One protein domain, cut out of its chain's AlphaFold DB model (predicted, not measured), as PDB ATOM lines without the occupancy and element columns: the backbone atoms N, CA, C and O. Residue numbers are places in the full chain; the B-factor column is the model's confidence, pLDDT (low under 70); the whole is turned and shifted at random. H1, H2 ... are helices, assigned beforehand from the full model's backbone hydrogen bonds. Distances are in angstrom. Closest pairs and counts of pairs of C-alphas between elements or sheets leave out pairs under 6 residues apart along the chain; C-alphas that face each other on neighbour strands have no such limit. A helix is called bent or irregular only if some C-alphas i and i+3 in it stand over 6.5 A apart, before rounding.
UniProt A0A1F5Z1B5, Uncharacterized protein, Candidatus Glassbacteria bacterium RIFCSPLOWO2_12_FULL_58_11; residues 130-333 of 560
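This is residues 130 to 333 of the 560 residues of an uncharacterized protein of Candidatus Glassbacteria bacterium RIFCSPLOWO2_12_FULL_58_11 (UniProt A0A1F5Z1B5). Two long helices, H4 and the long arm of the bent helix H10, cross nearly at right angles in the middle of an elongated, all-helix body. A cluster of H1, H2 and the short end arm of H10 gathers at one end, with H3 joining H2 to the start of H4; H5 and H6 sit along the later part of H4, and beyond H9 an arm of H7 and H8 reaches out to a free tip at residues 249 to 259. The printed part has 204 residues with ten named helices, H1 to H10 in order along the chain, and no named strand. It is loose, with a radius of gyration of the C-alphas of 20.5 A, and the C-alphas span 76 by 38 by 28 A.

The printed part begins with H1, residues 130 to 140, whose C-alpha 130 is at (25.515, 18.280, 4.902). H2 has residues 160 to 171 and H3 residues 177 to 185. H4, residues 189 to 212, measures 34.2 A from its first C-alpha, at (33.116, 24.033, -17.232), to its last. H5 has residues 221 to 228, H6 residues 230 to 233 and H7 residues 236 to 250, the last measuring 21.7 A. H8, residues 257 to 283, measures 38.2 A, and H9 has residues 289 to 298. H10, residues 302 to 333, was assigned as one helix by its hydrogen bonds but is bent: C-alphas 322 and 325 are 7.3 A apart. Its arms are H10a, residues 302 to 322 and 29.8 A long, and H10b, residues 325 to 333, which ends with C-alpha 333 at (22.162, 28.502, 10.969).

The hub is H4, which touches five other helices. Residues 194 to 203 of H4 touch residues 307 to 316 of H10a, only just about perpendicular at 71 degrees, and the closest C-alphas, those of Gly 199 and Gly 312, are 3.6 A apart. H5 touches residues 200 to 208 of H4 at a shallow tilt of 21 degrees, the same way, with the closest C-alphas, of His 201 and Val 221, 5.8 A apart. H6 and H4 only just touch, with 3 pairs of C-alphas within 8 A; the closest are those of Arg 207 and Leu 233, 6.2 A apart. H3 and H4 form a hairpin, closest at the C-alphas of Val 183 and Phe 192, 6.7 A apart. H2 and H3 are another hairpin, closest at the C-alphas of Ser 169 and Thr 179, 5.4 A apart. H1 touches H10b about perpendicular, at 73 degrees, with the closest C-alphas, of Ala 135 and Gly 327, 4.4 A apart. H9 forms hairpins with H8, at a shallow tilt of 8 degrees, and with H10a, at 31 degrees; the closest C-alphas are those of Ile 278 and Leu 292 and those of Arg 293 and Val 305, each pair 6.7 A apart. H7 touches residues 264 to 272 of H8 at a steep tilt of 50 degrees, opposite ways, closest at the C-alphas of Ala 244 and Ile 267, 6.3 A apart. H7 and H4 are apart. In H1, H2, H3, H4, H5, H8, H9 and H10a every O i to N i+4 pair is within hydrogen-bond range; in H7 9 of 11 are, in H10b 3 of 5, and H6 is too short for such a pair.

The two C-alphas farthest apart, those of Asp 256 and Glu 333, are 76.6 A apart, and the outline is only just a rod. Residues 249 to 259, of which 257 to 259 belong to H8, stand free; without them the body spans 70 by 36 by 29 A. The printed part has no cut. The link from H1 to H2, with 19 residues between them, is long. The mean pLDDT of the printed part is 86.2; it is under 70 in residues 155 to 156, 173 to 176, 214 to 216 and 249 to 255.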
ATOM      1  N   SER A 130      26.127  16.976   5.193       93.56
ATOM      2  CA  SER A 130      25.515  18.280   4.902       93.56
ATOM      3  C   SER A 130      26.509  19.437   4.955       93.56
ATOM      4  O   SER A 130      26.342  20.391   4.204       93.56
ATOM      5  N   CYS A 131      27.550  19.372   5.791       94.38
ATOM      6  CA  CYS A 131      28.565  20.423   5.871       94.38
ATOM      7  C   CYS A 131      29.467  20.399   4.629       94.38
ATOM      8  O   CYS A 131      29.778  21.452   4.081       94.38
ATOM      9  N   GLU A 132      29.825  19.213   4.130       94.19
ATOM     10  CA  GLU A 132      30.567  19.062   2.871       94.19
ATOM     11  C   GLU A 132      29.707  19.445   1.648       94.19
ATOM     12  O   GLU A 132      30.168  20.193   0.786       94.19
ATOM     13  N   ILE A 133      28.430  19.041   1.606       94.00
ATOM     14  CA  ILE A 133      27.462  19.456   0.569       94.00
ATOM     15  C   ILE A 133      27.265  20.981   0.584       94.00
ATOM     16  O   ILE A 133      27.239  21.621  -0.465       94.00
ATOM     17  N   GLN A 134      27.158  21.594   1.765       92.94
ATOM     18  CA  GLN A 134      26.981  23.041   1.899       92.94
ATOM     19  C   GLN A 134      28.261  23.822   1.562       92.94
ATOM     20  O   GLN A 134      28.164  24.946   1.064       92.94
ATOM     21  N   ALA A 135      29.444  23.236   1.776       92.69
ATOM     22  CA  ALA A 135      30.708  23.771   1.274       92.69
ATOM     23  C   ALA A 135      30.778  23.698  -0.261       92.69
ATOM     24  O   ALA A 135      31.169  24.678  -0.890       92.69
ATOM     25  N   LEU A 136      30.311  22.601  -0.874       93.62
ATOM     26  CA  LEU A 136      30.181  22.507  -2.330       93.62
ATOM     27  C   LEU A 136      29.217  23.575  -2.873       93.62
ATOM     28  O   LEU A 136      29.582  24.309  -3.782       93.62
ATOM     29  N   HIS A 137      28.035  23.747  -2.270       92.69
ATOM     30  CA  HIS A 137      27.084  24.811  -2.640       92.69
ATOM     31  C   HIS A 137      27.724  26.210  -2.606       92.69
ATOM     32  O   HIS A 137      27.461  27.040  -3.473       92.69
ATOM     33  N   LEU A 138      28.590  26.487  -1.624       91.06
ATOM     34  CA  LEU A 138      29.321  27.755  -1.550       91.06
ATOM     35  C   LEU A 138      30.311  27.952  -2.708       91.06
ATOM     36  O   LEU A 138      30.466  29.082  -3.157       91.06
ATOM     37  N   MET A 139      30.929  26.886  -3.227       92.06
ATOM     38  CA  MET A 139      31.807  26.943  -4.410       92.06
ATOM     39  C   MET A 139      31.037  27.225  -5.712       92.06
ATOM     40  O   MET A 139      31.619  27.724  -6.675       92.06
ATOM     41  N   PHE A 140      29.735  26.922  -5.748       90.62
ATOM     42  CA  PHE A 140      28.832  27.277  -6.849       90.62
ATOM     43  C   PHE A 140      28.214  28.676  -6.707       90.62
ATOM     44  O   PHE A 140      27.738  29.230  -7.692       90.62
ATOM     45  N   SER A 141      28.247  29.269  -5.511       87.06
ATOM     46  CA  SER A 141      27.683  30.595  -5.251       87.06
ATOM     47  C   SER A 141      28.549  31.720  -5.849       87.06
ATOM     48  O   SER A 141      29.781  31.619  -5.830       87.06
ATOM     49  N   PRO A 142      27.957  32.860  -6.265       82.31
ATOM     50  CA  PRO A 142      28.709  34.073  -6.612       82.31
ATOM     51  C   PRO A 142      29.660  34.555  -5.504       82.31
ATOM     52  O   PRO A 142      30.645  35.230  -5.777       82.31
ATOM     53  N   ARG A 143      29.390  34.181  -4.246       83.81
ATOM     54  CA  ARG A 143      30.171  34.578  -3.064       83.81
ATOM     55  C   ARG A 143      31.383  33.682  -2.778       83.81
ATOM     56  O   ARG A 143      32.030  33.864  -1.748       83.81
ATOM     57  N   ALA A 144      31.697  32.719  -3.650       87.25
ATOM     58  CA  ALA A 144      32.852  31.834  -3.487       87.25
ATOM     59  C   ALA A 144      34.155  32.630  -3.268       87.25
ATOM     60  O   ALA A 144      34.875  32.388  -2.300       87.25
ATOM     61  N   GLU A 145      34.406  33.641  -4.104       85.81
ATOM     62  CA  GLU A 145      35.630  34.452  -4.053       85.81
ATOM     63  C   GLU A 145      35.735  35.288  -2.765       85.81
ATOM     64  O   GLU A 145      36.801  35.328  -2.148       85.81
ATOM     65  N   GLU A 146      34.624  35.871  -2.285       88.00
ATOM     66  CA  GLU A 146      34.563  36.582  -0.990       88.00
ATOM     67  C   GLU A 146      35.008  35.684   0.176       88.00
ATOM     68  O   GLU A 146      35.657  36.134   1.124       88.00
ATOM     69  N   LEU A 147      34.658  34.398   0.100       85.69
ATOM     70  CA  LEU A 147      34.966  33.374   1.096       85.69
ATOM     71  C   LEU A 147      36.326  32.695   0.863       85.69
ATOM     72  O   LEU A 147      36.663  31.759   1.588       85.69
ATOM     73  N   LYS A 148      37.121  33.171  -0.109       87.94
ATOM     74  CA  LYS A 148      38.406  32.585  -0.541       87.94
ATOM     75  C   LYS A 148      38.283  31.134  -1.033       87.94
ATOM     76  O   LYS A 148      39.223  30.346  -0.914       87.94
ATOM     77  N   LEU A 149      37.124  30.785  -1.583       89.56
ATOM     78  CA  LEU A 149      36.852  29.505  -2.228       89.56
ATOM     79  C   LEU A 149      37.095  29.605  -3.734       89.56
ATOM     80  O   LEU A 149      36.842  30.636  -4.354       89.56
ATOM     81  N   THR A 150      37.534  28.506  -4.341       89.31
ATOM     82  CA  THR A 150      37.554  28.379  -5.799       89.31
ATOM     83  C   THR A 150      36.119  28.361  -6.318       89.31
ATOM     84  O   THR A 150      35.320  27.526  -5.893       89.31
ATOM     85  N   GLN A 151      35.788  29.265  -7.241       89.62
ATOM     86  CA  GLN A 151      34.478  29.277  -7.882       89.62
ATOM     87  C   GLN A 151      34.395  28.152  -8.926       89.62
ATOM     88  O   GLN A 151      35.035  28.209  -9.974       89.62
ATOM     89  N   LEU A 152      33.588  27.131  -8.640       89.12
ATOM     90  CA  LEU A 152      33.369  25.969  -9.511       89.12
ATOM     91  C   LEU A 152      32.096  26.100 -10.371       89.12
ATOM     92  O   LEU A 152      31.881  25.296 -11.278       89.12
ATOM     93  N   GLY A 153      31.263  27.111 -10.098       80.56
ATOM     94  CA  GLY A 153      30.001  27.355 -10.797       80.56
ATOM     95  C   GLY A 153      30.110  28.034 -12.164       80.56
ATOM     96  O   GLY A 153      31.009  28.845 -12.417       80.56
ATOM     97  N   GLY A 154      29.156  27.692 -13.035       70.75
ATOM     98  CA  GLY A 154      28.904  28.366 -14.309       70.75
ATOM     99  C   GLY A 154      28.063  29.636 -14.135       70.75
ATOM    100  O   GLY A 154      28.137  30.301 -13.105       70.75
ATOM    101  N   GLU A 155      27.265  29.970 -15.150       63.88
ATOM    102  CA  GLU A 155      26.355  31.129 -15.128       63.88
ATOM    103  C   GLU A 155      25.046  30.863 -14.359       63.88
ATOM    104  O   GLU A 155      24.369  31.802 -13.947       63.88
ATOM    105  N   SER A 156      24.696  29.591 -14.145       64.69
ATOM    106  CA  SER A 156      23.507  29.148 -13.414       64.69
ATOM    107  C   SER A 156      23.862  28.509 -12.067       64.69
ATOM    108  O   SER A 156      24.830  27.754 -11.945       64.69
ATOM    109  N   GLU A 157      23.044  28.781 -11.046       73.75
ATOM    110  CA  GLU A 157      23.104  28.054  -9.775       73.75
ATOM    111  C   GLU A 157      22.533  26.635  -9.953       73.75
ATOM    112  O   GLU A 157      21.486  26.442 -10.574       73.75
ATOM    113  N   LEU A 158      23.221  25.632  -9.399       83.69
ATOM    114  CA  LEU A 158      22.723  24.256  -9.344       83.69
ATOM    115  C   LEU A 158      21.616  24.133  -8.296       83.69
ATOM    116  O   LEU A 158      21.782  24.585  -7.162       83.69
ATOM    117  N   ASP A 159      20.529  23.436  -8.631       86.88
ATOM    118  CA  ASP A 159      19.536  23.066  -7.625       86.88
ATOM    119  C   ASP A 159      20.083  22.043  -6.608       86.88
ATOM    120  O   ASP A 159      21.098  21.367  -6.813       86.88
ATOM    121  N   GLU A 160      19.387  21.914  -5.476       85.44
ATOM    122  CA  GLU A 160      19.826  21.060  -4.369       85.44
ATOM    123  C   GLU A 160      19.840  19.558  -4.731       85.44
ATOM    124  O   GLU A 160      20.565  18.783  -4.104       85.44
ATOM    125  N   ALA A 161      19.066  19.120  -5.731       86.62
ATOM    126  CA  ALA A 161      19.019  17.722  -6.157       86.62
ATOM    127  C   ALA A 161      20.230  17.369  -7.032       86.62
ATOM    128  O   ALA A 161      20.915  16.378  -6.756       86.62
ATOM    129  N   HIS A 162      20.550  18.208  -8.018       89.38
ATOM    130  CA  HIS A 162      21.754  18.088  -8.837       89.38
ATOM    131  C   HIS A 162      23.024  18.245  -7.997       89.38
ATOM    132  O   HIS A 162      23.950  17.449  -8.153       89.38
ATOM    133  N   LEU A 163      23.048  19.178  -7.039       90.75
ATOM    134  CA  LEU A 163      24.165  19.327  -6.104       90.75
ATOM    135  C   LEU A 163      24.391  18.055  -5.268       90.75
ATOM    136  O   LEU A 163      25.531  17.610  -5.129       90.75
ATOM    137  N   ARG A 164      23.324  17.436  -4.732       90.00
ATOM    138  CA  ARG A 164      23.433  16.153  -4.014       90.00
ATOM    139  C   ARG A 164      23.923  15.034  -4.939       90.00
ATOM    140  O   ARG A 164      24.849  14.323  -4.552       90.00
ATOM    141  N   LYS A 165      23.354  14.893  -6.147       89.25
ATOM    142  CA  LYS A 165      23.784  13.895  -7.154       89.25
ATOM    143  C   LYS A 165      25.286  14.034  -7.442       89.25
ATOM    144  O   LYS A 165      26.016  13.050  -7.361       89.25
ATOM    145  N   LEU A 166      25.747  15.260  -7.686       91.12
ATOM    146  CA  LEU A 166      27.145  15.591  -7.959       91.12
ATOM    147  C   LEU A 166      28.065  15.288  -6.768       91.12
ATOM    148  O   LEU A 166      29.058  14.585  -6.937       91.12
ATOM    149  N   TYR A 167      27.719  15.745  -5.559       92.38
ATOM    150  CA  TYR A 167      28.499  15.470  -4.348       92.38
ATOM    151  C   TYR A 167      28.687  13.964  -4.115       92.38
ATOM    152  O   TYR A 167      29.806  13.501  -3.889       92.38
ATOM    153  N   PHE A 168      27.607  13.184  -4.206       89.25
ATOM    154  CA  PHE A 168      27.689  11.741  -3.991       89.25
ATOM    155  C   PHE A 168      28.394  10.998  -5.126       89.25
ATOM    156  O   PHE A 168      28.989   9.963  -4.848       89.25
ATOM    157  N   SER A 169      28.397  11.532  -6.349       89.19
ATOM    158  CA  SER A 169      29.236  11.018  -7.434       89.19
ATOM    159  C   SER A 169      30.727  11.230  -7.118       89.19
ATOM    160  O   SER A 169      31.474  10.256  -7.075       89.19
ATOM    161  N   ILE A 170      31.132  12.453  -6.738       89.88
ATOM    162  CA  ILE A 170      32.525  12.812  -6.378       89.88
ATOM    163  C   ILE A 170      33.058  12.006  -5.175       89.88
ATOM    164  O   ILE A 170      34.251  11.712  -5.091       89.88
ATOM    165  N   VAL A 171      32.197  11.685  -4.203       85.38
ATOM    166  CA  VAL A 171      32.590  11.002  -2.954       85.38
ATOM    167  C   VAL A 171      32.418   9.475  -3.026       85.38
ATOM    168  O   VAL A 171      32.865   8.773  -2.117       85.38
ATOM    169  N   SER A 172      31.813   8.943  -4.093       78.75
ATOM    170  CA  SER A 172      31.690   7.496  -4.305       78.75
ATOM    171  C   SER A 172      33.050   6.815  -4.534       78.75
ATOM    172  O   SER A 172      34.052   7.457  -4.845       78.75
ATOM    173  N   ASN A 173      33.074   5.486  -4.396       64.00
ATOM    174  CA  ASN A 173      34.225   4.649  -4.760       64.00
ATOM    175  C   ASN A 173      34.127   4.117  -6.211       64.00
ATOM    176  O   ASN A 173      34.819   3.161  -6.555       64.00
ATOM    177  N   GLN A 174      33.229   4.670  -7.035       61.44
ATOM    178  CA  GLN A 174      33.042   4.274  -8.436       61.44
ATOM    179  C   GLN A 174      34.114   4.907  -9.347       61.44
ATOM    180  O   GLN A 174      34.770   5.872  -8.944       61.44
ATOM    181  N   PRO A 175      34.336   4.371 -10.565       58.00
ATOM    182  CA  PRO A 175      35.246   4.981 -11.530       58.00
ATOM    183  C   PRO A 175      34.827   6.421 -11.867       58.00
ATOM    184  O   PRO A 175      33.649   6.718 -12.051       58.00
ATOM    185  N   GLY A 176      35.815   7.313 -11.985       67.50
ATOM    186  CA  GLY A 176      35.597   8.757 -12.155       67.50
ATOM    187  C   GLY A 176      34.889   9.182 -13.449       67.50
ATOM    188  O   GLY A 176      34.475  10.337 -13.568       67.50
ATOM    189  N   THR A 177      34.716   8.258 -14.396       76.88
ATOM    190  CA  THR A 177      34.009   8.461 -15.664       76.88
ATOM    191  C   THR A 177      32.570   8.932 -15.458       76.88
ATOM    192  O   THR A 177      32.198   9.953 -16.029       76.88
ATOM    193  N   GLU A 178      31.792   8.282 -14.581       82.44
ATOM    194  CA  GLU A 178      30.395   8.670 -14.300       82.44
ATOM    195  C   GLU A 178      30.300  10.103 -13.740       82.44
ATOM    196  O   GLU A 178      29.395  10.868 -14.080       82.44
ATOM    197  N   THR A 179      31.261  10.505 -12.898       87.19
ATOM    198  CA  THR A 179      31.311  11.864 -12.337       87.19
ATOM    199  C   THR A 179      31.623  12.905 -13.402       87.19
ATOM    200  O   THR A 179      31.033  13.986 -13.394       87.19
ATOM    201  N   LEU A 180      32.530  12.605 -14.331       88.19
ATOM    202  CA  LEU A 180      32.902  13.536 -15.394       88.19
ATOM    203  C   LEU A 180      31.867  13.617 -16.514       88.19
ATOM    204  O   LEU A 180      31.690  14.691 -17.091       88.19
ATOM    205  N   GLU A 181      31.130  12.539 -16.769       88.19
ATOM    206  CA  GLU A 181      29.908  12.579 -17.573       88.19
ATOM    207  C   GLU A 181      28.873  13.503 -16.923       88.19
ATOM    208  O   GLU A 181      28.418  14.437 -17.575       88.19
ATOM    209  N   LEU A 182      28.609  13.372 -15.619       88.88
ATOM    210  CA  LEU A 182      27.690  14.267 -14.902       88.88
ATOM    211  C   LEU A 182      28.139  15.743 -14.908       88.88
ATOM    212  O   LEU A 182      27.318  16.644 -15.080       88.88
ATOM    213  N   VAL A 183      29.437  16.014 -14.745       89.88
ATOM    214  CA  VAL A 183      30.015  17.372 -14.847       89.88
ATOM    215  C   VAL A 183      29.793  17.967 -16.245       89.88
ATOM    216  O   VAL A 183      29.549  19.170 -16.363       89.88
ATOM    217  N   ARG A 184      29.835  17.136 -17.295       87.12
ATOM    218  CA  ARG A 184      29.555  17.524 -18.687       87.12
ATOM    219  C   ARG A 184      28.057  17.708 -18.953       87.12
ATOM    220  O   ARG A 184      27.694  18.727 -19.529       87.12
ATOM    221  N   GLU A 185      27.199  16.794 -18.489       88.94
ATOM    222  CA  GLU A 185      25.729  16.911 -18.552       88.94
ATOM    223  C   GLU A 185      25.254  18.239 -17.948       88.94
ATOM    224  O   GLU A 185      24.462  18.964 -18.549       88.94
ATOM    225  N   LEU A 186      25.793  18.590 -16.778       88.25
ATOM    226  CA  LEU A 186      25.485  19.825 -16.056       88.25
ATOM    227  C   LEU A 186      26.252  21.055 -16.585       88.25
ATOM    228  O   LEU A 186      26.110  22.143 -16.030       88.25
ATOM    229  N   SER A 187      27.053  20.913 -17.650       88.06
ATOM    230  CA  SER A 187      27.829  21.992 -18.291       88.06
ATOM    231  C   SER A 187      28.766  22.766 -17.342       88.06
ATOM    232  O   SER A 187      29.012  23.963 -17.508       88.06
ATOM    233  N   LEU A 188      29.333  22.089 -16.340       90.06
ATOM    234  CA  LEU A 188      30.100  22.705 -15.249       90.06
ATOM    235  C   LEU A 188      31.564  22.950 -15.637       90.06
ATOM    236  O   LEU A 188      32.488  22.367 -15.064       90.06
ATOM    237  N   ARG A 189      31.790  23.828 -16.624       90.19
ATOM    238  CA  ARG A 189      33.116  24.033 -17.232       90.19
ATOM    239  C   ARG A 189      34.209  24.397 -16.217       90.19
ATOM    240  O   ARG A 189      35.252  23.755 -16.232       90.19
ATOM    241  N   LYS A 190      33.959  25.314 -15.269       91.62
ATOM    242  CA  LYS A 190      34.951  25.667 -14.228       91.62
ATOM    243  C   LYS A 190      35.315  24.488 -13.316       91.62
ATOM    244  O   LYS A 190      36.471  24.359 -12.924       91.62
ATOM    245  N   MET A 191      34.358  23.613 -12.995       93.31
ATOM    246  CA  MET A 191      34.642  22.381 -12.251       93.31
ATOM    247  C   MET A 191      35.474  21.401 -13.083       93.31
ATOM    248  O   MET A 191      36.424  20.827 -12.556       93.31
ATOM    249  N   PHE A 192      35.158  21.233 -14.370       93.06
ATOM    250  CA  PHE A 192      35.955  20.411 -15.285       93.06
ATOM    251  C   PHE A 192      37.402  20.919 -15.385       93.06
ATOM    252  O   PHE A 192      38.334  20.136 -15.202       93.06
ATOM    253  N   ASP A 193      37.593  22.226 -15.588       93.62
ATOM    254  CA  ASP A 193      38.921  22.843 -15.672       93.62
ATOM    255  C   ASP A 193      39.696  22.730 -14.348       93.62
ATOM    256  O   ASP A 193      40.895  22.469 -14.365       93.62
ATOM    257  N   TYR A 194      39.023  22.842 -13.195       94.69
ATOM    258  CA  TYR A 194      39.645  22.597 -11.889       94.69
ATOM    259  C   TYR A 194      40.101  21.142 -11.720       94.69
ATOM    260  O   TYR A 194      41.220  20.897 -11.263       94.69
ATOM    261  N   ILE A 195      39.251  20.173 -12.084       94.38
ATOM    262  CA  ILE A 195      39.597  18.744 -12.032       94.38
ATOM    263  C   ILE A 195      40.828  18.490 -12.906       94.38
ATOM    264  O   ILE A 195      41.768  17.847 -12.448       94.38
ATOM    265  N   TRP A 196      40.870  19.035 -14.121       94.69
ATOM    266  CA  TRP A 196      41.998  18.835 -15.027       94.69
ATOM    267  C   TRP A 196      43.277  19.565 -14.602       94.69
ATOM    268  O   TRP A 196      44.339  18.945 -14.628       94.69
ATOM    269  N   ASP A 197      43.209  20.806 -14.115       95.19
ATOM    270  CA  ASP A 197      44.378  21.510 -13.564       95.19
ATOM    271  C   ASP A 197      45.023  20.725 -12.411       95.19
ATOM    272  O   ASP A 197      46.239  20.502 -12.401       95.19
ATOM    273  N   LYS A 198      44.216  20.250 -11.451       95.12
ATOM    274  CA  LYS A 198      44.722  19.453 -10.320       95.12
ATOM    275  C   LYS A 198      45.117  18.037 -10.725       95.12
ATOM    276  O   LYS A 198      46.082  17.509 -10.175       95.12
ATOM    277  N   GLY A 199      44.440  17.460 -11.711       94.50
ATOM    278  CA  GLY A 199      44.771  16.168 -12.296       94.50
ATOM    279  C   GLY A 199      46.140  16.162 -12.967       94.50
ATOM    280  O   GLY A 199      46.976  15.324 -12.637       94.50
ATOM    281  N   VAL A 200      46.410  17.137 -13.841       94.38
ATOM    282  CA  VAL A 200      47.705  17.277 -14.528       94.38
ATOM    283  C   VAL A 200      48.817  17.576 -13.519       94.38
ATOM    284  O   VAL A 200      49.847  16.902 -13.548       94.38
ATOM    285  N   HIS A 201      48.602  18.496 -12.566       94.06
ATOM    286  CA  HIS A 201      49.568  18.753 -11.487       94.06
ATOM    287  C   HIS A 201      49.890  17.491 -10.672       94.06
ATOM    288  O   HIS A 201      51.068  17.193 -10.456       94.06
ATOM    289  N   GLY A 202      48.872  16.747 -10.231       92.38
ATOM    290  CA  GLY A 202      49.046  15.533  -9.431       92.38
ATOM    291  C   GLY A 202      49.724  14.405 -10.210       92.38
ATOM    292  O   GLY A 202      50.665  13.786  -9.710       92.38
ATOM    293  N   HIS A 203      49.306  14.174 -11.457       92.62
ATOM    294  CA  HIS A 203      49.893  13.157 -12.325       92.62
ATOM    295  C   HIS A 203      51.367  13.461 -12.639       92.62
ATOM    296  O   HIS A 203      52.228  12.598 -12.449       92.62
ATOM    297  N   PHE A 204      51.689  14.697 -13.041       93.00
ATOM    298  CA  PHE A 204      53.060  15.080 -13.400       93.00
ATOM    299  C   PHE A 204      53.998  15.044 -12.190       93.00
ATOM    300  O   PHE A 204      55.105  14.522 -12.305       93.00
ATOM    301  N   ASN A 205      53.557  15.502 -11.013       91.50
ATOM    302  CA  ASN A 205      54.367  15.400  -9.794       91.50
ATOM    303  C   ASN A 205      54.543  13.950  -9.311       91.50
ATOM    304  O   ASN A 205      55.605  13.603  -8.793       91.50
ATOM    305  N   SER A 206      53.550  13.078  -9.515       90.50
ATOM    306  CA  SER A 206      53.681  11.637  -9.250       90.50
ATOM    307  C   SER A 206      54.755  10.997 -10.144       90.50
ATOM    308  O   SER A 206      55.695  10.372  -9.640       90.50
ATOM    309  N   ARG A 207      54.697  11.242 -11.463       88.81
ATOM    310  CA  ARG A 207      55.713  10.797 -12.437       88.81
ATOM    311  C   ARG A 207      57.104  11.353 -12.118       88.81
ATOM    312  O   ARG A 207      58.078  10.604 -12.114       88.81
ATOM    313  N   TYR A 208      57.196  12.639 -11.792       90.00
ATOM    314  CA  TYR A 208      58.441  13.311 -11.418       90.00
ATOM    315  C   TYR A 208      59.121  12.661 -10.205       90.00
ATOM    316  O   TYR A 208      60.303  12.319 -10.272       90.00
ATOM    317  N   ARG A 209      58.367  12.404  -9.128       89.44
ATOM    318  CA  ARG A 209      58.868  11.696  -7.937       89.44
ATOM    319  C   ARG A 209      59.335  10.278  -8.262       89.44
ATOM    320  O   ARG A 209      60.407   9.882  -7.811       89.44
ATOM    321  N   ALA A 210      58.570   9.542  -9.072       88.81
ATOM    322  CA  ALA A 210      58.929   8.188  -9.493       88.81
ATOM    323  C   ALA A 210      60.249   8.147 -10.288       88.81
ATOM    324  O   ALA A 210      61.046   7.232 -10.097       88.81
ATOM    325  N   LEU A 211      60.506   9.153 -11.132       86.81
ATOM    326  CA  LEU A 211      61.732   9.256 -11.934       86.81
ATOM    327  C   LEU A 211      62.943   9.792 -11.148       86.81
ATOM    328  O   LEU A 211      64.071   9.394 -11.431       86.81
ATOM    329  N   LYS A 212      62.739  10.688 -10.173       84.75
ATOM    330  CA  LYS A 212      63.825  11.304  -9.379       84.75
ATOM    331  C   LYS A 212      64.182  10.520  -8.107       84.75
ATOM    332  O   LYS A 212      65.219  10.793  -7.509       84.75
ATOM    333  N   GLY A 213      63.358   9.556  -7.688       72.81
ATOM    334  CA  GLY A 213      63.676   8.601  -6.615       72.81
ATOM    335  C   GLY A 213      63.667   9.164  -5.185       72.81
ATOM    336  O   GLY A 213      64.117   8.485  -4.264       72.81
ATOM    337  N   LEU A 214      63.159  10.382  -4.978       68.50
ATOM    338  CA  LEU A 214      63.058  11.045  -3.674       68.50
ATOM    339  C   LEU A 214      61.698  11.751  -3.524       68.50
ATOM    340  O   LEU A 214      61.110  12.159  -4.532       68.50
ATOM    341  N   PRO A 215      61.199  11.957  -2.287       66.62
ATOM    342  CA  PRO A 215      60.000  12.747  -2.021       66.62
ATOM    343  C   PRO A 215      60.291  14.244  -2.210       66.62
ATOM    344  O   PRO A 215      60.415  15.008  -1.255       66.62
ATOM    345  N   ALA A 216      60.421  14.664  -3.465       66.88
ATOM    346  CA  ALA A 216      60.507  16.069  -3.823       66.88
ATOM    347  C   ALA A 216      59.185  16.797  -3.504       66.88
ATOM    348  O   ALA A 216      58.092  16.213  -3.572       66.88
ATOM    349  N   ALA A 217      59.303  18.084  -3.166       79.56
ATOM    350  CA  ALA A 217      58.164  18.987  -3.050       79.56
ATOM    351  C   ALA A 217      57.399  19.059  -4.383       79.56
ATOM    352  O   ALA A 217      58.004  18.894  -5.443       79.56
ATOM    353  N   ASP A 218      56.085  19.297  -4.333       83.81
ATOM    354  CA  ASP A 218      55.304  19.498  -5.554       83.81
ATOM    355  C   ASP A 218      55.791  20.753  -6.290       83.81
ATOM    356  O   ASP A 218      55.833  21.852  -5.729       83.81
ATOM    357  N   LEU A 219      56.158  20.569  -7.554       87.88
ATOM    358  CA  LEU A 219      56.556  21.615  -8.482       87.88
ATOM    359  C   LEU A 219      55.361  22.037  -9.348       87.88
ATOM    360  O   LEU A 219      54.409  21.276  -9.560       87.88
ATOM    361  N   LEU A 220      55.421  23.249  -9.898       90.69
ATOM    362  CA  LEU A 220      54.451  23.701 -10.897       90.69
ATOM    363  C   LEU A 220      54.621  22.898 -12.195       90.69
ATOM    364  O   LEU A 220      55.746  22.563 -12.568       90.69
ATOM    365  N   VAL A 221      53.534  22.644 -12.932       90.62
ATOM    366  CA  VAL A 221      53.576  21.881 -14.201       90.62
ATOM    367  C   VAL A 221      54.684  22.350 -15.169       90.62
ATOM    368  O   VAL A 221      55.443  21.493 -15.626       90.62
ATOM    369  N   PRO A 222      54.894  23.661 -15.425       92.12
ATOM    370  CA  PRO A 222      55.994  24.124 -16.277       92.12
ATOM    371  C   PRO A 222      57.396  23.770 -15.753       92.12
ATOM    372  O   PRO A 222      58.294  23.507 -16.548       92.12
ATOM    373  N   GLN A 223      57.593  23.728 -14.431       90.00
ATOM    374  CA  GLN A 223      58.871  23.349 -13.813       90.00
ATOM    375  C   GLN A 223      59.123  21.847 -13.961       90.00
ATOM    376  O   GLN A 223      60.222  21.450 -14.338       90.00
ATOM    377  N   VAL A 224      58.096  21.011 -13.755       88.50
ATOM    378  CA  VAL A 224      58.195  19.562 -14.007       88.50
ATOM    379  C   VAL A 224      58.551  19.296 -15.474       88.50
ATOM    380  O   VAL A 224      59.467  18.526 -15.760       88.50
ATOM    381  N   ILE A 225      57.882  19.981 -16.408       90.44
ATOM    382  CA  ILE A 225      58.174  19.889 -17.846       90.44
ATOM    383  C   ILE A 225      59.632  20.275 -18.149       90.44
ATOM    384  O   ILE A 225      60.276  19.593 -18.943       90.44
ATOM    385  N   GLN A 226      60.172  21.318 -17.512       89.38
ATOM    386  CA  GLN A 226      61.573  21.730 -17.684       89.38
ATOM    387  C   GLN A 226      62.580  20.734 -17.082       89.38
ATOM    388  O   GLN A 226      63.653  20.543 -17.648       89.38
ATOM    389  N   GLU A 227      62.255  20.094 -15.956       88.19
ATOM    390  CA  GLU A 227      63.187  19.238 -15.207       88.19
ATOM    391  C   GLU A 227      63.321  17.793 -15.702       88.19
ATOM    392  O   GLU A 227      64.349  17.157 -15.435       88.19
ATOM    393  N   ILE A 228      62.282  17.244 -16.340       87.06
ATOM    394  CA  ILE A 228      62.281  15.862 -16.861       87.06
ATOM    395  C   ILE A 228      61.854  15.744 -18.329       87.06
ATOM    396  O   ILE A 228      62.169  14.740 -18.963       87.06
ATOM    397  N   GLY A 229      61.203  16.761 -18.898       87.69
ATOM    398  CA  GLY A 229      60.725  16.735 -20.279       87.69
ATOM    399  C   GLY A 229      59.419  15.956 -20.476       87.69
ATOM    400  O   GLY A 229      59.119  14.975 -19.793       87.69
ATOM    401  N   LEU A 230      58.643  16.388 -21.470       87.69
ATOM    402  CA  LEU A 230      57.383  15.750 -21.869       87.69
ATOM    403  C   LEU A 230      57.547  14.287 -22.351       87.69
ATOM    404  O   LEU A 230      56.736  13.460 -21.932       87.69
ATOM    405  N   PRO A 231      58.602  13.908 -23.108       88.12
ATOM    406  CA  PRO A 231      58.833  12.510 -23.496       88.12
ATOM    407  C   PRO A 231      58.972  11.540 -22.313       88.12
ATOM    408  O   PRO A 231      58.506  10.401 -22.381       88.12
ATOM    409  N   ALA A 232      59.590  11.986 -21.211       86.50
ATOM    410  CA  ALA A 232      59.773  11.171 -20.009       86.50
ATOM    411  C   ALA A 232      58.509  11.117 -19.136       86.50
ATOM    412  O   ALA A 232      58.236  10.083 -18.528       86.50
ATOM    413  N   LEU A 233      57.723  12.201 -19.096       85.62
ATOM    414  CA  LEU A 233      56.442  12.253 -18.378       85.62
ATOM    415  C   LEU A 233      55.457  11.180 -18.862       85.62
ATOM    416  O   LEU A 233      54.808  10.536 -18.038       85.62
ATOM    417  N   PHE A 234      55.382  10.971 -20.179       86.50
ATOM    418  CA  PHE A 234      54.440  10.040 -20.809       86.50
ATOM    419  C   PHE A 234      55.027   8.664 -21.164       86.50
ATOM    420  O   PHE A 234      54.297   7.827 -21.686       86.50
ATOM    421  N   ASP A 235      56.322   8.427 -20.906       85.31
ATOM    422  CA  ASP A 235      57.089   7.296 -21.463       85.31
ATOM    423  C   ASP A 235      56.768   7.091 -22.953       85.31
ATOM    424  O   ASP A 235      56.186   6.087 -23.378       85.31
ATOM    425  N   GLU A 236      57.145   8.090 -23.755       85.62
ATOM    426  CA  GLU A 236      56.927   8.120 -25.205       85.62
ATOM    427  C   GLU A 236      57.357   6.800 -25.876       85.62
ATOM    428  O   GLU A 236      56.676   6.280 -26.763       85.62
ATOM    429  N   SER A 237      58.434   6.183 -25.382       84.25
ATOM    430  CA  SER A 237      58.955   4.914 -25.892       84.25
ATOM    431  C   SER A 237      57.992   3.731 -25.720       84.25
ATOM    432  O   SER A 237      57.928   2.855 -26.590       84.25
ATOM    433  N   ALA A 238      57.246   3.680 -24.613       85.19
ATOM    434  CA  ALA A 238      56.217   2.678 -24.362       85.19
ATOM    435  C   ALA A 238      54.898   3.045 -25.046       85.19
ATOM    436  O   ALA A 238      54.212   2.158 -25.559       85.19
ATOM    437  N   LEU A 239      54.563   4.334 -25.100       85.19
ATOM    438  CA  LEU A 239      53.360   4.864 -25.742       85.19
ATOM    439  C   LEU A 239      53.344   4.553 -27.244       85.19
ATOM    440  O   LEU A 239      52.406   3.915 -27.723       85.19
ATOM    441  N   ILE A 240      54.423   4.877 -27.966       84.56
ATOM    442  CA  ILE A 240      54.577   4.570 -29.399       84.56
ATOM    443  C   ILE A 240      54.426   3.060 -29.656       84.56
ATOM    444  O   ILE A 240      53.750   2.653 -30.602       84.56
ATOM    445  N   LYS A 241      54.994   2.208 -28.789       84.31
ATOM    446  CA  LYS A 241      54.852   0.743 -28.885       84.31
ATOM    447  C   LYS A 241      53.410   0.279 -28.658       84.31
ATOM    448  O   LYS A 241      52.948  -0.598 -29.383       84.31
ATOM    449  N   ARG A 242      52.693   0.851 -27.682       83.81
ATOM    450  CA  ARG A 242      51.277   0.533 -27.413       83.81
ATOM    451  C   ARG A 242      50.375   0.961 -28.571       83.81
ATOM    452  O   ARG A 242      49.537   0.168 -28.993       83.81
ATOM    453  N   TYR A 243      50.590   2.157 -29.121       83.12
ATOM    454  CA  TYR A 243      49.837   2.674 -30.268       83.12
ATOM    455  C   TYR A 243      50.073   1.841 -31.540       83.12
ATOM    456  O   TYR A 243      49.128   1.482 -32.241       83.12
ATOM    457  N   ALA A 244      51.323   1.444 -31.803       81.25
ATOM    458  CA  ALA A 244      51.641   0.517 -32.889       81.25
ATOM    459  C   ALA A 244      50.996  -0.863 -32.682       81.25
ATOM    460  O   ALA A 244      50.405  -1.413 -33.609       81.25
ATOM    461  N   ALA A 245      51.040  -1.407 -31.461       80.25
ATOM    462  CA  ALA A 245      50.419  -2.692 -31.153       80.25
ATOM    463  C   ALA A 245      48.891  -2.674 -31.341       80.25
ATOM    464  O   ALA A 245      48.352  -3.615 -31.924       80.25
ATOM    465  N   SER A 246      48.189  -1.618 -30.908       81.38
ATOM    466  CA  SER A 246      46.731  -1.526 -31.073       81.38
ATOM    467  C   SER A 246      46.340  -1.448 -32.554       81.38
ATOM    468  O   SER A 246      45.515  -2.246 -33.008       81.38
ATOM    469  N   LYS A 247      47.006  -0.598 -33.346       78.44
ATOM    470  CA  LYS A 247      46.794  -0.501 -34.803       78.44
ATOM    471  C   LYS A 247      47.111  -1.813 -35.537       78.44
ATOM    472  O   LYS A 247      46.302  -2.255 -36.351       78.44
ATOM    473  N   ASN A 248      48.202  -2.499 -35.187       71.06
ATOM    474  CA  ASN A 248      48.585  -3.784 -35.791       71.06
ATOM    475  C   ASN A 248      47.586  -4.930 -35.512       71.06
ATOM    476  O   ASN A 248      47.591  -5.934 -36.227       71.06
ATOM    477  N   THR A 249      46.718  -4.820 -34.496       62.12
ATOM    478  CA  THR A 249      45.652  -5.819 -34.275       62.12
ATOM    479  C   THR A 249      44.437  -5.645 -35.187       62.12
ATOM    480  O   THR A 249      43.732  -6.627 -35.420       62.12
ATOM    481  N   ALA A 250      44.213  -4.449 -35.739       58.09
ATOM    482  CA  ALA A 250      43.065  -4.165 -36.601       58.09
ATOM    483  C   ALA A 250      43.252  -4.670 -38.046       58.09
ATOM    484  O   ALA A 250      42.285  -5.110 -38.664       58.09
ATOM    485  N   ASP A 251      44.484  -4.655 -38.568       56.59
ATOM    486  CA  ASP A 251      44.774  -4.869 -39.997       56.59
ATOM    487  C   ASP A 251      45.561  -6.166 -40.284       56.59
ATOM    488  O   ASP A 251      46.606  -6.197 -40.935       56.59
ATOM    489  N   ARG A 252      45.049  -7.308 -39.803       54.53
ATOM    490  CA  ARG A 252      45.642  -8.630 -40.089       54.53
ATOM    491  C   ARG A 252      45.214  -9.200 -41.445       54.53
ATOM    492  O   ARG A 252      44.459 -10.171 -41.522       54.53
ATOM    493  N   LYS A 253      45.792  -8.666 -42.523       56.66
ATOM    494  CA  LYS A 253      45.955  -9.386 -43.800       56.66
ATOM    495  C   LYS A 253      47.426  -9.393 -44.196       56.66
ATOM    496  O   LYS A 253      48.022  -8.341 -44.380       56.66
ATOM    497  N   ALA A 254      47.990 -10.597 -44.299       53.09
ATOM    498  CA  ALA A 254      49.416 -10.818 -44.517       53.09
ATOM    499  C   ALA A 254      49.949 -10.038 -45.731       53.09
ATOM    500  O   ALA A 254      49.399 -10.134 -46.831       53.09
ATOM    501  N   LYS A 255      51.035  -9.298 -45.507       60.41
ATOM    502  CA  LYS A 255      51.781  -8.519 -46.496       60.41
ATOM    503  C   LYS A 255      53.279  -8.671 -46.242       60.41
ATOM    504  O   LYS A 255      53.682  -9.095 -45.164       60.41
ATOM    505  N   ASP A 256      54.081  -8.351 -47.253       72.56
ATOM    506  CA  ASP A 256      55.538  -8.463 -47.198       72.56
ATOM    507  C   ASP A 256      56.155  -7.655 -46.045       72.56
ATOM    508  O   ASP A 256      55.712  -6.550 -45.736       72.56
ATOM    509  N   LEU A 257      57.277  -8.146 -45.506       70.94
ATOM    510  CA  LEU A 257      58.112  -7.472 -44.492       70.94
ATOM    511  C   LEU A 257      58.428  -5.999 -44.817       70.94
ATOM    512  O   LEU A 257      58.621  -5.180 -43.922       70.94
ATOM    513  N   LYS A 258      58.493  -5.649 -46.108       76.81
ATOM    514  CA  LYS A 258      58.728  -4.276 -46.572       76.81
ATOM    515  C   LYS A 258      57.501  -3.375 -46.389       76.81
ATOM    516  O   LYS A 258      57.663  -2.213 -46.025       76.81
ATOM    517  N   ASP A 259      56.305  -3.909 -46.627       74.00
ATOM    518  CA  ASP A 259      55.036  -3.217 -46.394       74.00
ATOM    519  C   ASP A 259      54.775  -3.081 -44.886       74.00
ATOM    520  O   ASP A 259      54.354  -2.018 -44.437       74.00
ATOM    521  N   GLU A 260      55.094  -4.112 -44.097       72.75
ATOM    522  CA  GLU A 260      54.996  -4.101 -42.630       72.75
ATOM    523  C   GLU A 260      55.908  -3.029 -42.007       72.75
ATOM    524  O   GLU A 260      55.459  -2.210 -41.204       72.75
ATOM    525  N   LEU A 261      57.168  -2.939 -42.448       77.25
ATOM    526  CA  LEU A 261      58.115  -1.931 -41.957       77.25
ATOM    527  C   LEU A 261      57.769  -0.505 -42.433       77.25
ATOM    528  O   LEU A 261      58.001   0.465 -41.709       77.25
ATOM    529  N   ALA A 262      57.171  -0.356 -43.620       79.81
ATOM    530  CA  ALA A 262      56.619   0.922 -44.075       79.81
ATOM    531  C   ALA A 262      55.390   1.346 -43.248       79.81
ATOM    532  O   ALA A 262      55.269   2.518 -42.890       79.81
ATOM    533  N   PHE A 263      54.517   0.397 -42.899       78.94
ATOM    534  CA  PHE A 263      53.336   0.615 -42.063       78.94
ATOM    535  C   PHE A 263      53.712   0.999 -40.628       78.94
ATOM    536  O   PHE A 263      53.205   1.998 -40.116       78.94
ATOM    537  N   GLU A 264      54.674   0.308 -40.006       78.00
ATOM    538  CA  GLU A 264      55.197   0.706 -38.692       78.00
ATOM    539  C   GLU A 264      55.769   2.129 -38.694       78.00
ATOM    540  O   GLU A 264      55.545   2.882 -37.746       78.00
ATOM    541  N   ASN A 265      56.517   2.509 -39.734       84.06
ATOM    542  CA  ASN A 265      57.085   3.853 -39.838       84.06
ATOM    543  C   ASN A 265      56.004   4.921 -40.059       84.06
ATOM    544  O   ASN A 265      56.106   6.010 -39.496       84.06
ATOM    545  N   ALA A 266      54.947   4.608 -40.816       85.00
ATOM    546  CA  ALA A 266      53.789   5.484 -40.964       85.00
ATOM    547  C   ALA A 266      53.056   5.682 -39.627       85.00
ATOM    548  O   ALA A 266      52.784   6.822 -39.254       85.00
ATOM    549  N   ILE A 267      52.820   4.607 -38.863       83.94
ATOM    550  CA  ILE A 267      52.199   4.686 -37.532       83.94
ATOM    551  C   ILE A 267      53.073   5.480 -36.555       83.94
ATOM    552  O   ILE A 267      52.549   6.330 -35.840       83.94
ATOM    553  N   LYS A 268      54.394   5.244 -36.535       84.88
ATOM    554  CA  LYS A 268      55.348   6.010 -35.710       84.88
ATOM    555  C   LYS A 268      55.284   7.506 -36.035       84.88
ATOM    556  O   LYS A 268      55.172   8.314 -35.122       84.88
ATOM    557  N   SER A 269      55.264   7.867 -37.319       87.38
ATOM    558  CA  SER A 269      55.101   9.260 -37.760       87.38
ATOM    559  C   SER A 269      53.749   9.861 -37.343       87.38
ATOM    560  O   SER A 269      53.698  10.997 -36.876       87.38
ATOM    561  N   GLU A 270      52.655   9.093 -37.444       88.81
ATOM    562  CA  GLU A 270      51.314   9.525 -37.019       88.81
ATOM    563  C   GLU A 270      51.268   9.842 -35.517       88.81
ATOM    564  O   GLU A 270      50.774  10.901 -35.125       88.81
ATOM    565  N   ILE A 271      51.792   8.950 -34.668       89.69
ATOM    566  CA  ILE A 271      51.766   9.153 -33.215       89.69
ATOM    567  C   ILE A 271      52.730  10.255 -32.771       89.69
ATOM    568  O   ILE A 271      52.350  11.049 -31.917       89.69
ATOM    569  N   THR A 272      53.915  10.387 -33.377       88.50
ATOM    570  CA  THR A 272      54.818  11.516 -33.094       88.50
ATOM    571  C   THR A 272      54.154  12.848 -33.446       88.50
ATOM    572  O   THR A 272      54.128  13.737 -32.603       88.50
ATOM    573  N   GLY A 273      53.492  12.965 -34.604       90.31
ATOM    574  CA  GLY A 273      52.754  14.186 -34.960       90.31
ATOM    575  C   GLY A 273      51.600  14.524 -34.001       90.31
ATOM    576  O   GLY A 273      51.339  15.698 -33.736       90.31
ATOM    577  N   LYS A 274      50.930  13.512 -33.430       91.88
ATOM    578  CA  LYS A 274      49.926  13.706 -32.365       91.88
ATOM    579  C   LYS A 274      50.562  14.152 -31.045       91.88
ATOM    580  O   LYS A 274      50.044  15.062 -30.399       91.88
ATOM    581  N   LEU A 275      51.679  13.536 -30.660       91.94
ATOM    582  CA  LEU A 275      52.426  13.881 -29.450       91.94
ATOM    583  C   LEU A 275      53.004  15.296 -29.518       91.94
ATOM    584  O   LEU A 275      52.862  16.024 -28.544       91.94
ATOM    585  N   ASP A 276      53.549  15.725 -30.657       90.94
ATOM    586  CA  ASP A 276      54.034  17.096 -30.856       90.94
ATOM    587  C   ASP A 276      52.918  18.128 -30.604       90.94
ATOM    588  O   ASP A 276      53.114  19.088 -29.858       90.94
ATOM    589  N   GLY A 277      51.706  17.883 -31.123       91.75
ATOM    590  CA  GLY A 277      50.536  18.725 -30.848       91.75
ATOM    591  C   GLY A 277      50.143  18.759 -29.362       91.75
ATOM    592  O   GLY A 277      49.844  19.824 -28.820       91.75
ATOM    593  N   ILE A 278      50.195  17.614 -28.673       93.12
ATOM    594  CA  ILE A 278      49.979  17.528 -27.216       93.12
ATOM    595  C   ILE A 278      51.076  18.287 -26.453       93.12
ATOM    596  O   ILE A 278      50.792  18.990 -25.479       93.12
ATOM    597  N   TYR A 279      52.327  18.190 -26.900       93.12
ATOM    598  CA  TYR A 279      53.476  18.836 -26.275       93.12
ATOM    599  C   TYR A 279      53.428  20.356 -26.428       93.12
ATOM    600  O   TYR A 279      53.702  21.066 -25.460       93.12
ATOM    601  N   ASP A 280      53.016  20.868 -27.587       92.50
ATOM    602  CA  ASP A 280      52.835  22.304 -27.807       92.50
ATOM    603  C   ASP A 280      51.653  22.881 -27.016       92.50
ATOM    604  O   ASP A 280      51.751  24.004 -26.514       92.50
ATOM    605  N   MET A 281      50.582  22.114 -26.784       92.69
ATOM    606  CA  MET A 281      49.542  22.517 -25.826       92.69
ATOM    607  C   MET A 281      50.090  22.595 -24.394       92.69
ATOM    608  O   MET A 281      49.898  23.605 -23.717       92.69
ATOM    609  N   LEU A 282      50.826  21.578 -23.937       91.00
ATOM    610  CA  LEU A 282      51.364  21.518 -22.569       91.00
ATOM    611  C   LEU A 282      52.504  22.514 -22.304       91.00
ATOM    612  O   LEU A 282      52.689  22.938 -21.163       91.00
ATOM    613  N   ARG A 283      53.248  22.938 -23.332       87.69
ATOM    614  CA  ARG A 283      54.208  24.056 -23.245       87.69
ATOM    615  C   ARG A 283      53.521  25.387 -22.930       87.69
ATOM    616  O   ARG A 283      54.118  26.228 -22.265       87.69
ATOM    617  N   ASN A 284      52.271  25.554 -23.361       88.44
ATOM    618  CA  ASN A 284      51.448  26.742 -23.137       88.44
ATOM    619  C   ASN A 284      50.486  26.560 -21.943       88.44
ATOM    620  O   ASN A 284      49.321  26.942 -22.009       88.44
ATOM    621  N   PHE A 285      50.953  25.941 -20.854       86.88
ATOM    622  CA  PHE A 285      50.134  25.696 -19.664       86.88
ATOM    623  C   PHE A 285      49.823  27.000 -18.889       86.88
ATOM    624  O   PHE A 285      50.754  27.765 -18.618       86.88
ATOM    625  N   PRO A 286      48.573  27.236 -18.434       86.38
ATOM    626  CA  PRO A 286      47.391  26.380 -18.581       86.38
ATOM    627  C   PRO A 286      46.776  26.441 -19.989       86.38
ATOM    628  O   PRO A 286      46.568  27.515 -20.546       86.38
ATOM    629  N   CYS A 287      46.444  25.271 -20.534       90.44
ATOM    630  CA  CYS A 287      45.860  25.089 -21.866       90.44
ATOM    631  C   CYS A 287      44.355  24.757 -21.798       90.44
ATOM    632  O   CYS A 287      43.819  24.509 -20.718       90.44
ATOM    633  N   ASP A 288      43.662  24.681 -22.943       92.56
ATOM    634  CA  ASP A 288      42.281  24.174 -22.970       92.56
ATOM    635  C   ASP A 288      42.259  22.668 -22.662       92.56
ATOM    636  O   ASP A 288      42.571  21.826 -23.507       92.56
ATOM    637  N   PHE A 289      41.866  22.327 -21.435       93.62
ATOM    638  CA  PHE A 289      41.776  20.948 -20.963       93.62
ATOM    639  C   PHE A 289      40.753  20.094 -21.723       93.62
ATOM    640  O   PHE A 289      40.900  18.874 -21.780       93.62
ATOM    641  N   GLY A 290      39.740  20.708 -22.339       90.19
ATOM    642  CA  GLY A 290      38.786  20.008 -23.195       90.19
ATOM    643  C   GLY A 290      39.460  19.506 -24.469       90.19
ATOM    644  O   GLY A 290      39.329  18.334 -24.808       90.19
ATOM    645  N   VAL A 291      40.243  20.368 -25.125       93.62
ATOM    646  CA  VAL A 291      41.008  20.011 -26.332       93.62
ATOM    647  C   VAL A 291      42.140  19.036 -25.998       93.62
ATOM    648  O   VAL A 291      42.289  18.025 -26.683       93.62
ATOM    649  N   LEU A 292      42.885  19.281 -24.911       94.00
ATOM    650  CA  LEU A 292      43.951  18.385 -24.451       94.00
ATOM    651  C   LEU A 292      43.427  16.962 -24.220       94.00
ATOM    652  O   LEU A 292      44.053  16.001 -24.660       94.00
ATOM    653  N   ARG A 293      42.279  16.816 -23.550       93.50
ATOM    654  CA  ARG A 293      41.687  15.509 -23.258       93.50
ATOM    655  C   ARG A 293      41.389  14.706 -24.514       93.50
ATOM    656  O   ARG A 293      41.747  13.532 -24.573       93.50
ATOM    657  N   GLU A 294      40.699  15.301 -25.482       93.69
ATOM    658  CA  GLU A 294      40.321  14.564 -26.688       93.69
ATOM    659  C   GLU A 294      41.568  14.261 -27.545       93.69
ATOM    660  O   GLU A 294      41.702  13.141 -28.025       93.69
ATOM    661  N   ALA A 295      42.571  15.153 -27.586       93.56
ATOM    662  CA  ALA A 295      43.865  14.869 -28.221       93.56
ATOM    663  C   ALA A 295      44.628  13.696 -27.566       93.56
ATOM    664  O   ALA A 295      45.181  12.850 -28.271       93.56
ATOM    665  N   LEU A 296      44.629  13.598 -26.229       92.50
ATOM    666  CA  LEU A 296      45.192  12.450 -25.503       92.50
ATOM    667  C   LEU A 296      44.455  11.144 -25.868       92.50
ATOM    668  O   LEU A 296      45.096  10.112 -26.073       92.50
ATOM    669  N   LYS A 297      43.122  11.175 -26.004       91.75
ATOM    670  CA  LYS A 297      42.340  10.008 -26.453       91.75
ATOM    671  C   LYS A 297      42.636   9.632 -27.905       91.75
ATOM    672  O   LYS A 297      42.864   8.458 -28.180       91.75
ATOM    673  N   ASP A 298      42.744  10.605 -28.807       90.25
ATOM    674  CA  ASP A 298      43.110  10.388 -30.215       90.25
ATOM    675  C   ASP A 298      44.531   9.816 -30.389       90.25
ATOM    676  O   ASP A 298      44.824   9.147 -31.389       90.25
ATOM    677  N   ALA A 299      45.416  10.045 -29.414       88.62
ATOM    678  CA  ALA A 299      46.744   9.440 -29.303       88.62
ATOM    679  C   ALA A 299      46.750   8.051 -28.620       88.62
ATOM    680  O   ALA A 299      47.814   7.454 -28.453       88.62
ATOM    681  N   GLY A 300      45.591   7.506 -28.228       86.69
ATOM    682  CA  GLY A 300      45.485   6.215 -27.533       86.69
ATOM    683  C   GLY A 300      46.013   6.239 -26.093       86.69
ATOM    684  O   GLY A 300      46.497   5.227 -25.588       86.69
ATOM    685  N   MET A 301      45.972   7.402 -25.434       90.06
ATOM    686  CA  MET A 301      46.482   7.614 -24.073       90.06
ATOM    687  C   MET A 301      45.371   7.526 -23.018       90.06
ATOM    688  O   MET A 301      45.394   8.262 -22.031       90.06
ATOM    689  N   GLU A 302      44.388   6.640 -23.205       89.75
ATOM    690  CA  GLU A 302      43.205   6.544 -22.332       89.75
ATOM    691  C   GLU A 302      43.590   6.336 -20.860       89.75
ATOM    692  O   GLU A 302      43.037   6.988 -19.983       89.75
ATOM    693  N   LEU A 303      44.624   5.531 -20.597       88.44
ATOM    694  CA  LEU A 303      45.146   5.301 -19.248       88.44
ATOM    695  C   LEU A 303      45.735   6.567 -18.599       88.44
ATOM    696  O   LEU A 303      45.594   6.747 -17.393       88.44
ATOM    697  N   GLU A 304      46.379   7.456 -19.361       90.50
ATOM    698  CA  GLU A 304      46.891   8.715 -18.798       90.50
ATOM    699  C   GLU A 304      45.745   9.711 -18.567       90.50
ATOM    700  O   GLU A 304      45.760  10.433 -17.571       90.50
ATOM    701  N   VAL A 305      44.712   9.701 -19.423       92.25
ATOM    702  CA  VAL A 305      43.462  10.445 -19.186       92.25
ATOM    703  C   VAL A 305      42.800   9.969 -17.893       92.25
ATOM    704  O   VAL A 305      42.529  10.797 -17.028       92.25
ATOM    705  N   ASP A 306      42.619   8.661 -17.708       90.75
ATOM    706  CA  ASP A 306      42.019   8.088 -16.498       90.75
ATOM    707  C   ASP A 306      42.825   8.447 -15.235       90.75
ATOM    708  O   ASP A 306      42.242   8.797 -14.208       90.75
ATOM    709  N   LEU A 307      44.163   8.411 -15.294       90.94
ATOM    710  CA  LEU A 307      45.023   8.787 -14.164       90.94
ATOM    711  C   LEU A 307      44.953  10.288 -13.835       90.94
ATOM    712  O   LEU A 307      44.940  10.647 -12.655       90.94
ATOM    713  N   ILE A 308      44.896  11.161 -14.846       93.06
ATOM    714  CA  ILE A 308      44.699  12.610 -14.673       93.06
ATOM    715  C   ILE A 308      43.317  12.879 -14.062       93.06
ATOM    716  O   ILE A 308      43.212  13.586 -13.058       93.06
ATOM    717  N   GLU A 309      42.264  12.274 -14.615       92.94
ATOM    718  CA  GLU A 309      40.883  12.425 -14.153       92.94
ATOM    719  C   GLU A 309      40.711  11.932 -12.703       92.94
ATOM    720  O   GLU A 309      40.137  12.643 -11.874       92.94
ATOM    721  N   GLN A 310      41.284  10.778 -12.343       91.31
ATOM    722  CA  GLN A 310      41.270  10.250 -10.970       91.31
ATOM    723  C   GLN A 310      42.048  11.133  -9.980       91.31
ATOM    724  O   GLN A 310      41.557  11.397  -8.877       91.31
ATOM    725  N   ALA A 311      43.237  11.618 -10.355       91.62
ATOM    726  CA  ALA A 311      44.023  12.522  -9.514       91.62
ATOM    727  C   ALA A 311      43.270  13.842  -9.258       91.62
ATOM    728  O   ALA A 311      43.194  14.309  -8.118       91.62
ATOM    729  N   GLY A 312      42.646  14.396 -10.300       93.50
ATOM    730  CA  GLY A 312      41.834  15.607 -10.228       93.50
ATOM    731  C   GLY A 312      40.587  15.448  -9.360       93.50
ATOM    732  O   GLY A 312      40.300  16.302  -8.518       93.50
ATOM    733  N   LEU A 313      39.874  14.328  -9.502       93.19
ATOM    734  CA  LEU A 313      38.707  14.008  -8.676       93.19
ATOM    735  C   LEU A 313      39.080  13.782  -7.206       93.19
ATOM    736  O   LEU A 313      38.352  14.253  -6.331       93.19
ATOM    737  N   SER A 314      40.222  13.147  -6.902       91.88
ATOM    738  CA  SER A 314      40.691  13.064  -5.510       91.88
ATOM    739  C   SER A 314      41.016  14.447  -4.950       91.88
ATOM    740  O   SER A 314      40.564  14.767  -3.854       91.88
ATOM    741  N   ALA A 315      41.720  15.294  -5.707       93.12
ATOM    742  CA  ALA A 315      42.031  16.656  -5.277       93.12
ATOM    743  C   ALA A 315      40.760  17.491  -5.021       93.12
ATOM    744  O   ALA A 315      40.678  18.182  -4.006       93.12
ATOM    745  N   LEU A 316      39.736  17.375  -5.876       94.06
ATOM    746  CA  LEU A 316      38.429  18.009  -5.672       94.06
ATOM    747  C   LEU A 316      37.717  17.476  -4.420       94.06
ATOM    748  O   LEU A 316      37.241  18.259  -3.597       94.06
ATOM    749  N   ARG A 317      37.672  16.153  -4.242       92.94
ATOM    750  CA  ARG A 317      37.085  15.496  -3.066       92.94
ATOM    751  C   ARG A 317      37.751  15.959  -1.770       92.94
ATOM    752  O   ARG A 317      37.062  16.277  -0.799       92.94
ATOM    753  N   ASP A 318      39.075  16.025  -1.753       91.88
ATOM    754  CA  ASP A 318      39.846  16.411  -0.573       91.88
ATOM    755  C   ASP A 318      39.770  17.929  -0.320       91.88
ATOM    756  O   ASP A 318      39.687  18.350   0.837       91.88
ATOM    757  N   TYR A 319      39.642  18.748  -1.373       92.81
ATOM    758  CA  TYR A 319      39.315  20.173  -1.265       92.81
ATOM    759  C   TYR A 319      37.936  20.398  -0.621       92.81
ATOM    760  O   TYR A 319      37.844  21.117   0.374       92.81
ATOM    761  N   ILE A 320      36.877  19.729  -1.097       92.31
ATOM    762  CA  ILE A 320      35.519  19.812  -0.518       92.31
ATOM    763  C   ILE A 320      35.530  19.419   0.969       92.31
ATOM    764  O   ILE A 320      35.009  20.154   1.813       92.31
ATOM    765  N   ARG A 321      36.193  18.308   1.316       90.25
ATOM    766  CA  ARG A 321      36.382  17.857   2.710       90.25
ATOM    767  C   ARG A 321      37.177  18.857   3.554       90.25
ATOM    768  O   ARG A 321      36.931  18.989   4.756       90.25
ATOM    769  N   GLY A 322      38.143  19.555   2.959       88.50
ATOM    770  CA  GLY A 322      38.879  20.651   3.591       88.50
ATOM    771  C   GLY A 322      37.969  21.828   3.955       88.50
ATOM    772  O   GLY A 322      38.032  22.330   5.075       88.50
ATOM    773  N   GLN A 323      37.060  22.206   3.053       90.44
ATOM    774  CA  GLN A 323      36.164  23.358   3.226       90.44
ATOM    775  C   GLN A 323      34.900  23.077   4.060       90.44
ATOM    776  O   GLN A 323      34.138  24.002   4.347       90.44
ATOM    777  N   GLY A 324      34.685  21.839   4.523       88.88
ATOM    778  CA  GLY A 324      33.524  21.464   5.342       88.88
ATOM    779  C   GLY A 324      33.317  22.318   6.606       88.88
ATOM    780  O   GLY A 324      32.182  22.486   7.047       88.88
ATOM    781  N   LEU A 325      34.380  22.926   7.159       88.94
ATOM    782  CA  LEU A 325      34.293  23.858   8.298       88.94
ATOM    783  C   LEU A 325      33.473  25.121   7.969       88.94
ATOM    784  O   LEU A 325      32.726  25.606   8.816       88.94
ATOM    785  N   LEU A 326      33.568  25.633   6.737       88.69
ATOM    786  CA  LEU A 326      32.772  26.780   6.282       88.69
ATOM    787  C   LEU A 326      31.301  26.388   6.108       88.69
ATOM    788  O   LEU A 326      30.404  27.118   6.533       88.69
ATOM    789  N   GLY A 327      31.050  25.197   5.554       90.38
ATOM    790  CA  GLY A 327      29.702  24.643   5.424       90.38
ATOM    791  C   GLY A 327      29.014  24.414   6.775       90.38
ATOM    792  O   GLY A 327      27.822  24.693   6.901       90.38
ATOM    793  N   ALA A 328      29.759  24.005   7.810       92.12
ATOM    794  CA  ALA A 328      29.227  23.776   9.155       92.12
ATOM    795  C   ALA A 328      28.547  25.014   9.762       92.12
ATOM    796  O   ALA A 328      27.518  24.885  10.424       92.12
ATOM    797  N   ARG A 329      29.052  26.225   9.488       89.81
ATOM    798  CA  ARG A 329      28.415  27.472   9.943       89.81
ATOM    799  C   ARG A 329      27.010  27.632   9.355       89.81
ATOM    800  O   ARG A 329      26.056  27.801  10.108       89.81
ATOM    801  N   LEU A 330      26.862  27.482   8.039       89.81
ATOM    802  CA  LEU A 330      25.566  27.590   7.357       89.81
ATOM    803  C   LEU A 330      24.605  26.449   7.727       89.81
ATOM    804  O   LEU A 330      23.404  26.673   7.873       89.81
ATOM    805  N   VAL A 331      25.120  25.233   7.932       93.25
ATOM    806  CA  VAL A 331      24.340  24.102   8.465       93.25
ATOM    807  C   VAL A 331      23.818  24.416   9.871       93.25
ATOM    808  O   VAL A 331      22.646  24.161  10.158       93.25
ATOM    809  N   SER A 332      24.642  25.031  10.726       92.81
ATOM    810  CA  SER A 332      24.228  25.438  12.072       92.81
ATOM    811  C   SER A 332      23.096  26.471  12.039       92.81
ATOM    812  O   SER A 332      22.078  26.288  12.707       92.81
ATOM    813  N   GLU A 333      23.191  27.474  11.162       90.69
ATOM    814  CA  GLU A 333      22.162  28.502  10.969       90.69
ATOM    815  C   GLU A 333      20.853  27.890  10.424       90.69
ATOM    816  O   GLU A 333      19.772  28.145  10.964       90.69
TER     817      GLU A 333